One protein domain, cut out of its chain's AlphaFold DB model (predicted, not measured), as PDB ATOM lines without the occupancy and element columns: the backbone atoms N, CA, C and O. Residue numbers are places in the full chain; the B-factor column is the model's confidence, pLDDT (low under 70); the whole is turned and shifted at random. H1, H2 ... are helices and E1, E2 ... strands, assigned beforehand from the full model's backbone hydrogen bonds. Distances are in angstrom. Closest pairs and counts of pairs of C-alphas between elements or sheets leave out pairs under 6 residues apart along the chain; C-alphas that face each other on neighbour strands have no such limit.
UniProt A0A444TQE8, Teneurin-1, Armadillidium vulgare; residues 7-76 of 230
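This is residues 7 to 76 of the 230 residues of the protein "Teneurin-1" of Armadillidium vulgare (UniProt A0A444TQE8). With little regular structure, loops string two hairpins into a rod, E1-E2 near the middle and E3-E4 toward one end; residues 8 to 14 stick out at the other. The 70 printed residues, 20 in named elements, include helix H1, then strands E1 to E4, mostly strand, both sheets antiparallel. It is extended, 66 by 18 by 13 A, radius of gyration of the C-alphas 18.8 A.

Look first at the hairpins: E1, residues 29 to 32, with E2, residues 37 to 40, and E3, residues 61 to 64, with E4, residues 67 to 70. N 30 and O 39, like N 62 and O 69, are 2.9 A apart, within hydrogen-bond range. H1, residues 18 to 21, is too short for O i to N i+4 pairs.

Find C-alpha 18, where H1 begins, at (387.903, 365.530, 489.625); E4 runs 9.5 A to C-alpha 70 at (360.545, 401.433, 477.585).

The printed part has no cut; the E2 to E3 link is long; residues 14, 18 to 19 and 53 to 55 have pLDDT under 70.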
ATOM      1  N   ARG A   7     387.315 358.196 484.145       82.50
ATOM      2  CA  ARG A   7     388.306 357.230 484.629       82.50
ATOM      3  C   ARG A   7     387.866 355.786 484.380       82.50
ATOM      4  O   ARG A   7     386.736 355.506 483.987       82.50
ATOM      5  N   GLY A   8     388.778 354.858 484.647       82.31
ATOM      6  CA  GLY A   8     388.552 353.423 484.490       82.31
ATOM      7  C   GLY A   8     389.120 352.851 483.184       82.31
ATOM      8  O   GLY A   8     389.588 353.599 482.325       82.31
ATOM      9  N   PRO A   9     389.119 351.515 483.048       81.12
ATOM     10  CA  PRO A   9     389.754 350.808 481.931       81.12
ATOM     11  C   PRO A   9     389.080 351.067 480.574       81.12
ATOM     12  O   PRO A   9     389.734 350.981 479.540       81.12
ATOM     13  N   ASP A  10     387.798 351.423 480.586       87.50
ATOM     14  CA  ASP A  10     386.964 351.759 479.428       87.50
ATOM     15  C   ASP A  10     386.480 353.222 479.449       87.50
ATOM     16  O   ASP A  10     385.624 353.601 478.656       87.50
ATOM     17  N   CYS A  11     387.007 354.043 480.366       81.81
ATOM     18  CA  CYS A  11     386.605 355.436 480.569       81.81
ATOM     19  C   CYS A  11     385.104 355.644 480.839       81.81
ATOM     20  O   CYS A  11     384.591 356.732 480.596       81.81
ATOM     21  N   SER A  12     384.401 354.628 481.348       80.12
ATOM     22  CA  SER A  12     382.950 354.691 481.585       80.12
ATOM     23  C   SER A  12     382.577 355.153 482.994       80.12
ATOM     24  O   SER A  12     381.400 355.336 483.299       80.12
ATOM     25  N   GLN A  13     383.560 355.338 483.878       77.38
ATOM     26  CA  GLN A  13     383.326 355.811 485.239       77.38
ATOM     27  C   GLN A  13     383.636 357.299 485.325       77.38
ATOM     28  O   GLN A  13     384.725 357.728 484.954       77.38
ATOM     29  N   MET A  14     382.704 358.086 485.852       69.00
ATOM     30  CA  MET A  14     382.958 359.499 486.106       69.00
ATOM     31  C   MET A  14     383.972 359.636 487.249       69.00
ATOM     32  O   MET A  14     383.855 358.970 488.281       69.00
ATOM     33  N   ASP A  15     384.984 360.477 487.062       76.94
ATOM     34  CA  ASP A  15     385.989 360.738 488.084       76.94
ATOM     35  C   ASP A  15     385.434 361.714 489.128       76.94
ATOM     36  O   ASP A  15     385.518 362.933 488.990       76.94
ATOM     37  N   THR A  16     384.823 361.166 490.178       72.06
ATOM     38  CA  THR A  16     384.217 361.954 491.259       72.06
ATOM     39  C   THR A  16     385.237 362.778 492.042       72.06
ATOM     40  O   THR A  16     384.865 363.779 492.645       72.06
ATOM     41  N   GLU A  17     386.518 362.399 492.027       70.12
ATOM     42  CA  GLU A  17     387.588 363.181 492.656       70.12
ATOM     43  C   GLU A  17     387.974 364.396 491.806       70.12
ATOM     44  O   GLU A  17     388.467 365.384 492.342       70.12
ATOM     45  N   ALA A  18     387.691 364.382 490.501       67.94
ATOM     46  CA  ALA A  18     387.903 365.530 489.625       67.94
ATOM     47  C   ALA A  18     386.819 366.614 489.777       67.94
ATOM     48  O   ALA A  18     387.046 367.748 489.357       67.94
ATOM     49  N   LEU A  19     385.676 366.311 490.415       65.69
ATOM     50  CA  LEU A  19     384.600 367.282 490.679       65.69
ATOM     51  C   LEU A  19     385.095 368.491 491.488       65.69
ATOM     52  O   LEU A  19     384.648 369.606 491.250       65.69
ATOM     53  N   GLN A  20     386.057 368.289 492.396       70.06
ATOM     54  CA  GLN A  20     386.657 369.364 493.199       70.06
ATOM     55  C   GLN A  20     387.539 370.323 492.379       70.06
ATOM     56  O   GLN A  20     387.916 371.385 492.866       70.06
ATOM     57  N   CYS A  21     387.901 369.935 491.153       74.69
ATOM     58  CA  CYS A  21     388.710 370.729 490.234       74.69
ATOM     59  C   CYS A  21     387.875 371.393 489.129       74.69
ATOM     60  O   CYS A  21     388.441 372.109 488.301       74.69
ATOM     61  N   LEU A  22     386.561 371.141 489.076       80.19
ATOM     62  CA  LEU A  22     385.673 371.796 488.121       80.19
ATOM     63  C   LEU A  22     385.389 373.242 488.559       80.19
ATOM     64  O   LEU A  22     385.316 373.505 489.762       80.19
ATOM     65  N   PRO A  23     385.216 374.181 487.608       84.50
ATOM     66  CA  PRO A  23     384.794 375.538 487.925       84.50
ATOM     67  C   PRO A  23     383.483 375.530 488.712       84.50
ATOM     68  O   PRO A  23     382.535 374.840 488.341       84.50
ATOM     69  N   ASP A  24     383.410 376.332 489.770       87.25
ATOM     70  CA  ASP A  24     382.198 376.473 490.583       87.25
ATOM     71  C   ASP A  24     381.142 377.380 489.930       87.25
ATOM     72  O   ASP A  24     380.086 377.614 490.516       87.25
ATOM     73  N   CYS A  25     381.437 377.905 488.735       90.25
ATOM     74  CA  CYS A  25     380.613 378.869 488.011       90.25
ATOM     75  C   CYS A  25     380.185 380.041 488.908       90.25
ATOM     76  O   CYS A  25     379.015 380.425 488.917       90.25
ATOM     77  N   ASN A  26     381.113 380.531 489.745       91.31
ATOM     78  CA  ASN A  26     380.894 381.575 490.750       91.31
ATOM     79  C   ASN A  26     379.678 381.311 491.661       91.31
ATOM     80  O   ASN A  26     379.077 382.242 492.191       91.31
ATOM     81  N   LYS A  27     379.305 380.036 491.850       91.06
ATOM     82  CA  LYS A  27     378.113 379.570 492.587       91.06
ATOM     83  C   LYS A  27     376.778 380.041 492.008       91.06
ATOM     84  O   LYS A  27     375.733 379.858 492.631       91.06
ATOM     85  N   HIS A  28     376.798 380.594 490.804       90.75
ATOM     86  CA  HIS A  28     375.634 381.107 490.097       90.75
ATOM     87  C   HIS A  28     375.304 380.275 488.862       90.75
ATOM     88  O   HIS A  28     374.639 380.743 487.946       90.75
ATOM     89  N   GLY A  29     375.756 379.028 488.825       91.06
ATOM     90  CA  GLY A  29     375.516 378.126 487.715       91.06
ATOM     91  C   GLY A  29     375.984 376.717 488.025       91.06
ATOM     92  O   GLY A  29     376.383 376.404 489.146       91.06
ATOM     93  N   THR A  30     375.924 375.860 487.015       91.38
ATOM     94  CA  THR A  30     376.441 374.490 487.069       91.38
ATOM     95  C   THR A  30     377.367 374.257 485.882       91.38
ATOM     96  O   THR A  30     377.051 374.652 484.761       91.38
ATOM     97  N   PHE A  31     378.520 373.627 486.119       88.75
ATOM     98  CA  PHE A  31     379.473 373.316 485.058       88.75
ATOM     99  C   PHE A  31     379.024 372.082 484.270       88.75
ATOM    100  O   PHE A  31     378.888 370.993 484.831       88.75
ATOM    101  N   ASP A  32     378.822 372.246 482.965       87.75
ATOM    102  CA  ASP A  32     378.486 371.156 482.058       87.75
ATOM    103  C   ASP A  32     379.765 370.549 481.461       87.75
ATOM    104  O   ASP A  32     380.535 371.193 480.746       87.75
ATOM    105  N   ILE A  33     380.002 369.274 481.779       79.81
ATOM    106  CA  ILE A  33     381.225 368.545 481.412       79.81
ATOM    107  C   ILE A  33     381.253 368.198 479.913       79.81
ATOM    108  O   ILE A  33     382.328 368.027 479.350       79.81
ATOM    109  N   ASN A  34     380.105 368.115 479.237       81.94
ATOM    110  CA  ASN A  34     380.056 367.745 477.819       81.94
ATOM    111  C   ASN A  34     380.423 368.930 476.916       81.94
ATOM    112  O   ASN A  34     381.080 368.769 475.890       81.94
ATOM    113  N   THR A  35     380.004 370.124 477.321       84.38
ATOM    114  CA  THR A  35     380.231 371.397 476.627       84.38
ATOM    115  C   THR A  35     381.418 372.181 477.192       84.38
ATOM    116  O   THR A  35     381.796 373.212 476.633       84.38
ATOM    117  N   HIS A  36     382.017 371.699 478.289       84.88
ATOM    118  CA  HIS A  36     383.089 372.362 479.038       84.88
ATOM    119  C   HIS A  36     382.782 373.837 479.360       84.88
ATOM    120  O   HIS A  36     383.660 374.694 479.256       84.88
ATOM    121  N   SER A  37     381.535 374.139 479.715       88.44
ATOM    122  CA  SER A  37     381.056 375.509 479.918       88.44
ATOM    123  C   SER A  37     380.151 375.607 481.144       88.44
ATOM    124  O   SER A  37     379.499 374.639 481.532       88.44
ATOM    125  N   CYS A  38     380.097 376.785 481.761       91.38
ATOM    126  CA  CYS A  38     379.139 377.062 482.824       91.38
ATOM    127  C   CYS A  38     377.751 377.353 482.248       91.38
ATOM    128  O   CYS A  38     377.598 378.216 481.385       91.38
ATOM    129  N   ILE A  39     376.737 376.657 482.760       91.44
ATOM    130  CA  ILE A  39     375.328 376.981 482.539       91.44
ATOM    131  C   ILE A  39     374.886 377.861 483.707       91.44
ATOM    132  O   ILE A  39     374.825 377.393 484.846       91.44
ATOM    133  N   CYS A  40     374.623 379.137 483.439       89.31
ATOM    134  CA  CYS A  40     374.309 380.116 484.474       89.31
ATOM    135  C   CYS A  40     372.832 380.097 484.877       89.31
ATOM    136  O   CYS A  40     371.940 379.987 484.038       89.31
ATOM    137  N   ASN A  41     372.586 380.235 486.176       87.44
ATOM    138  CA  ASN A  41     371.271 380.498 486.737       87.44
ATOM    139  C   ASN A  41     370.945 381.986 486.537       87.44
ATOM    140  O   ASN A  41     371.792 382.825 486.846       87.44
ATOM    141  N   PRO A  42     369.736 382.356 486.091       76.88
ATOM    142  CA  PRO A  42     369.333 383.759 486.039       76.88
ATOM    143  C   PRO A  42     369.447 384.446 487.420       76.88
ATOM    144  O   PRO A  42     369.135 383.806 488.429       76.88
ATOM    145  N   PRO A  43     369.856 385.728 487.504       73.44
ATOM    146  CA  PRO A  43     370.197 386.647 486.416       73.44
ATOM    147  C   PRO A  43     371.707 386.672 486.117       73.44
ATOM    148  O   PRO A  43     372.274 387.744 485.969       73.44
ATOM    149  N   TRP A  44     372.404 385.538 486.076       85.50
ATOM    150  CA  TRP A  44     373.855 385.506 485.868       85.50
ATOM    151  C   TRP A  44     374.220 385.072 484.451       85.50
ATOM    152  O   TRP A  44     373.544 384.252 483.837       85.50
ATOM    153  N   THR A  45     375.304 385.629 483.926       84.00
ATOM    154  CA  THR A  45     375.804 385.394 482.572       84.00
ATOM    155  C   THR A  45     377.335 385.457 482.526       84.00
ATOM    156  O   THR A  45     378.016 385.718 483.523       84.00
ATOM    157  N   GLY A  46     377.899 385.222 481.344       80.50
ATOM    158  CA  GLY A  46     379.337 385.103 481.119       80.50
ATOM    159  C   GLY A  46     379.844 383.665 481.241       80.50
ATOM    160  O   GLY A  46     379.144 382.772 481.705       80.50
ATOM    161  N   SER A  47     381.085 383.439 480.808       87.88
ATOM    162  CA  SER A  47     381.704 382.105 480.719       87.88
ATOM    163  C   SER A  47     381.836 381.368 482.055       87.88
ATOM    164  O   SER A  47     382.014 380.154 482.067       87.88
ATOM    165  N   ASP A  48     381.778 382.096 483.165       90.44
ATOM    166  CA  ASP A  48     381.913 381.597 484.530       90.44
ATOM    167  C   ASP A  48     380.767 382.061 485.448       90.44
ATOM    168  O   ASP A  48     380.859 381.890 486.659       90.44
ATOM    169  N   CYS A  49     379.701 382.657 484.900       90.25
ATOM    170  CA  CYS A  49     378.569 383.214 485.656       90.25
ATOM    171  C   CYS A  49     378.944 384.304 486.680       90.25
ATOM    172  O   CYS A  49     378.222 384.523 487.652       90.25
ATOM    173  N   SER A  50     380.067 385.001 486.474       89.81
ATOM    174  CA  SER A  50     380.498 386.118 487.330       89.81
ATOM    175  C   SER A  50     379.733 387.420 487.085       89.81
ATOM    176  O   SER A  50     379.762 388.316 487.929       89.81
ATOM    177  N   LYS A  51     379.072 387.561 485.929       81.50
ATOM    178  CA  LYS A  51     378.392 388.799 485.543       81.50
ATOM    179  C   LYS A  51     376.913 388.686 485.848       81.50
ATOM    180  O   LYS A  51     376.255 387.799 485.318       81.50
ATOM    181  N   GLU A  52     376.372 389.612 486.625       74.06
ATOM    182  CA  GLU A  52     374.926 389.809 486.639       74.06
ATOM    183  C   GLU A  52     374.509 390.331 485.259       74.06
ATOM    184  O   GLU A  52     374.989 391.366 484.795       74.06
ATOM    185  N   ALA A  53     373.613 389.612 484.591       67.19
ATOM    186  CA  ALA A  53     372.779 390.102 483.505       67.19
ATOM    187  C   ALA A  53     371.772 391.120 484.069       67.19
ATOM    188  O   ALA A  53     370.558 390.939 484.029       67.19
ATOM    189  N   PHE A  54     372.291 392.205 484.637       63.09
ATOM    190  CA  PHE A  54     371.518 393.404 484.884       63.09
ATOM    191  C   PHE A  54     371.449 394.157 483.558       63.09
ATOM    192  O   PHE A  54     372.393 394.843 483.161       63.09
ATOM    193  N   PHE A  55     370.350 393.975 482.829       67.50
ATOM    194  CA  PHE A  55     370.042 394.842 481.702       67.50
ATOM    195  C   PHE A  55     369.667 396.208 482.282       67.50
ATOM    196  O   PHE A  55     368.573 396.399 482.810       67.50
ATOM    197  N   ASP A  56     370.626 397.133 482.274       77.12
ATOM    198  CA  ASP A  56     370.407 398.506 482.716       77.12
ATOM    199  C   ASP A  56     369.532 399.235 481.695       77.12
ATOM    200  O   ASP A  56     370.031 399.831 480.736       77.12
ATOM    201  N   CYS A  57     368.221 399.162 481.919       84.25
ATOM    202  CA  CYS A  57     367.183 399.812 481.124       84.25
ATOM    203  C   CYS A  57     367.039 401.312 481.403       84.25
ATOM    204  O   CYS A  57     366.026 401.902 481.030       84.25
ATOM    205  N   GLY A  58     368.021 401.921 482.077       85.62
ATOM    206  CA  GLY A  58     367.995 403.336 482.402       85.62
ATOM    207  C   GLY A  58     366.831 403.715 483.330       85.62
ATOM    208  O   GLY A  58     366.160 402.859 483.904       85.62
ATOM    209  N   PRO A  59     366.582 405.024 483.513       89.25
ATOM    210  CA  PRO A  59     365.512 405.510 484.382       89.25
ATOM    211  C   PRO A  59     364.108 405.394 483.766       89.25
ATOM    212  O   PRO A  59     363.136 405.571 484.492       89.25
ATOM    213  N   HIS A  60     364.006 405.123 482.460       92.69
ATOM    214  CA  HIS A  60     362.750 405.104 481.693       92.69
ATOM    215  C   HIS A  60     362.425 403.724 481.120       92.69
ATOM    216  O   HIS A  60     361.723 403.608 480.114       92.69
ATOM    217  N   GLY A  61     362.974 402.671 481.716       91.00
ATOM    218  CA  GLY A  61     362.764 401.315 481.248       91.00
ATOM    219  C   GLY A  61     362.684 400.316 482.386       91.00
ATOM    220  O   GLY A  61     363.305 400.467 483.439       91.00
ATOM    221  N   LYS A  62     361.915 399.259 482.152       89.81
ATOM    222  CA  LYS A  62     361.800 398.114 483.045       89.81
ATOM    223  C   LYS A  62     362.384 396.888 482.355       89.81
ATOM    224  O   LYS A  62     362.080 396.616 481.199       89.81
ATOM    225  N   CYS A  63     363.220 396.143 483.070       84.81
ATOM    226  CA  CYS A  63     363.760 394.887 482.561       84.81
ATOM    227  C   CYS A  63     362.693 393.786 482.649       84.81
ATOM    228  O   CYS A  63     362.209 393.472 483.741       84.81
ATOM    229  N   GLU A  64     362.339 393.198 481.506       83.12
ATOM    230  CA  GLU A  64     361.450 392.044 481.392       83.12
ATOM    231  C   GLU A  64     362.037 391.032 480.394       83.12
ATOM    232  O   GLU A  64     362.340 391.371 479.253       83.12
ATOM    233  N   ASN A  65     362.214 389.775 480.821       74.06
ATOM    234  CA  ASN A  65     362.748 388.684 479.988       74.06
ATOM    235  C   ASN A  65     364.039 389.050 479.222       74.06
ATOM    236  O   ASN A  65     364.143 388.789 478.025       74.06
ATOM    237  N   GLU A  66     365.009 389.662 479.911       73.94
ATOM    238  CA  GLU A  66     366.310 390.068 479.342       73.94
ATOM    239  C   GLU A  66     366.223 391.150 478.243       73.94
ATOM    240  O   GLU A  66     367.190 391.381 477.518       73.94
ATOM    241  N   MET A  67     365.089 391.849 478.140       79.50
ATOM    242  CA  MET A  67     364.887 393.013 477.277       79.50
ATOM    243  C   MET A  67     364.347 394.201 478.080       79.50
ATOM    244  O   MET A  67     363.729 394.036 479.133       79.50
ATOM    245  N   CYS A  68     364.582 395.413 477.579       87.44
ATOM    246  CA  CYS A  68     364.040 396.625 478.180       87.44
ATOM    247  C   CYS A  68     362.697 396.991 477.559       87.44
ATOM    248  O   CYS A  68     362.608 397.279 476.365       87.44
ATOM    249  N   GLU A  69     361.663 397.013 478.389       92.12
ATOM    250  CA  GLU A  69     360.387 397.632 478.067       92.12
ATOM    251  C   GLU A  69     360.477 399.123 478.414       92.12
ATOM    252  O   GLU A  69     360.650 399.483 479.581       92.12
ATOM    253  N   CYS A  70     360.413 399.990 477.402       92.94
ATOM    254  CA  CYS A  70     360.545 401.433 477.585       92.94
ATOM    255  C   CYS A  70     359.207 402.102 477.899       92.94
ATOM    256  O   CYS A  70     358.170 401.748 477.339       92.94
ATOM    257  N   GLU A  71     359.252 403.118 478.760       95.12
ATOM    258  CA  GLU A  71     358.128 404.015 479.018       95.12
ATOM    259  C   GLU A  71     357.684 404.749 477.739       95.12
ATOM    260  O   GLU A  71     358.453 404.939 476.791       95.12
ATOM    261  N   GLU A  72     356.430 405.213 477.717       93.06
ATOM    262  CA  GLU A  72     355.891 405.962 476.581       93.06
ATOM    263  C   GLU A  72     356.760 407.193 476.266       93.06
ATOM    264  O   GLU A  72     357.046 408.029 477.126       93.06
ATOM    265  N   GLY A  73     357.179 407.314 475.005       92.25
ATOM    266  CA  GLY A  73     358.057 408.396 474.559       92.25
ATOM    267  C   GLY A  73     359.555 408.101 474.679       92.25
ATOM    268  O   GLY A  73     360.345 408.978 474.326       92.25
ATOM    269  N   TRP A  74     359.951 406.897 475.101       94.19
ATOM    270  CA  TRP A  74     361.342 406.440 475.153       94.19
ATOM    271  C   TRP A  74     361.573 405.195 474.293       94.19
ATOM    272  O   TRP A  74     360.661 404.429 473.988       94.19
ATOM    273  N   THR A  75     362.810 405.025 473.844       90.69
ATOM    274  CA  THR A  75     363.266 403.938 472.982       90.69
ATOM    275  C   THR A  75     364.769 403.707 473.170       90.69
ATOM    276  O   THR A  75     365.398 404.293 474.053       90.69
ATOM    277  N   GLY A  76     365.349 402.838 472.345       87.38
ATOM    278  CA  GLY A  76     366.735 402.400 472.462       87.38
ATOM    279  C   GLY A  76     366.879 401.183 473.373       87.38
ATOM    280  O   GLY A  76     365.987 400.833 474.143       87.38
TER     281      GLY A  76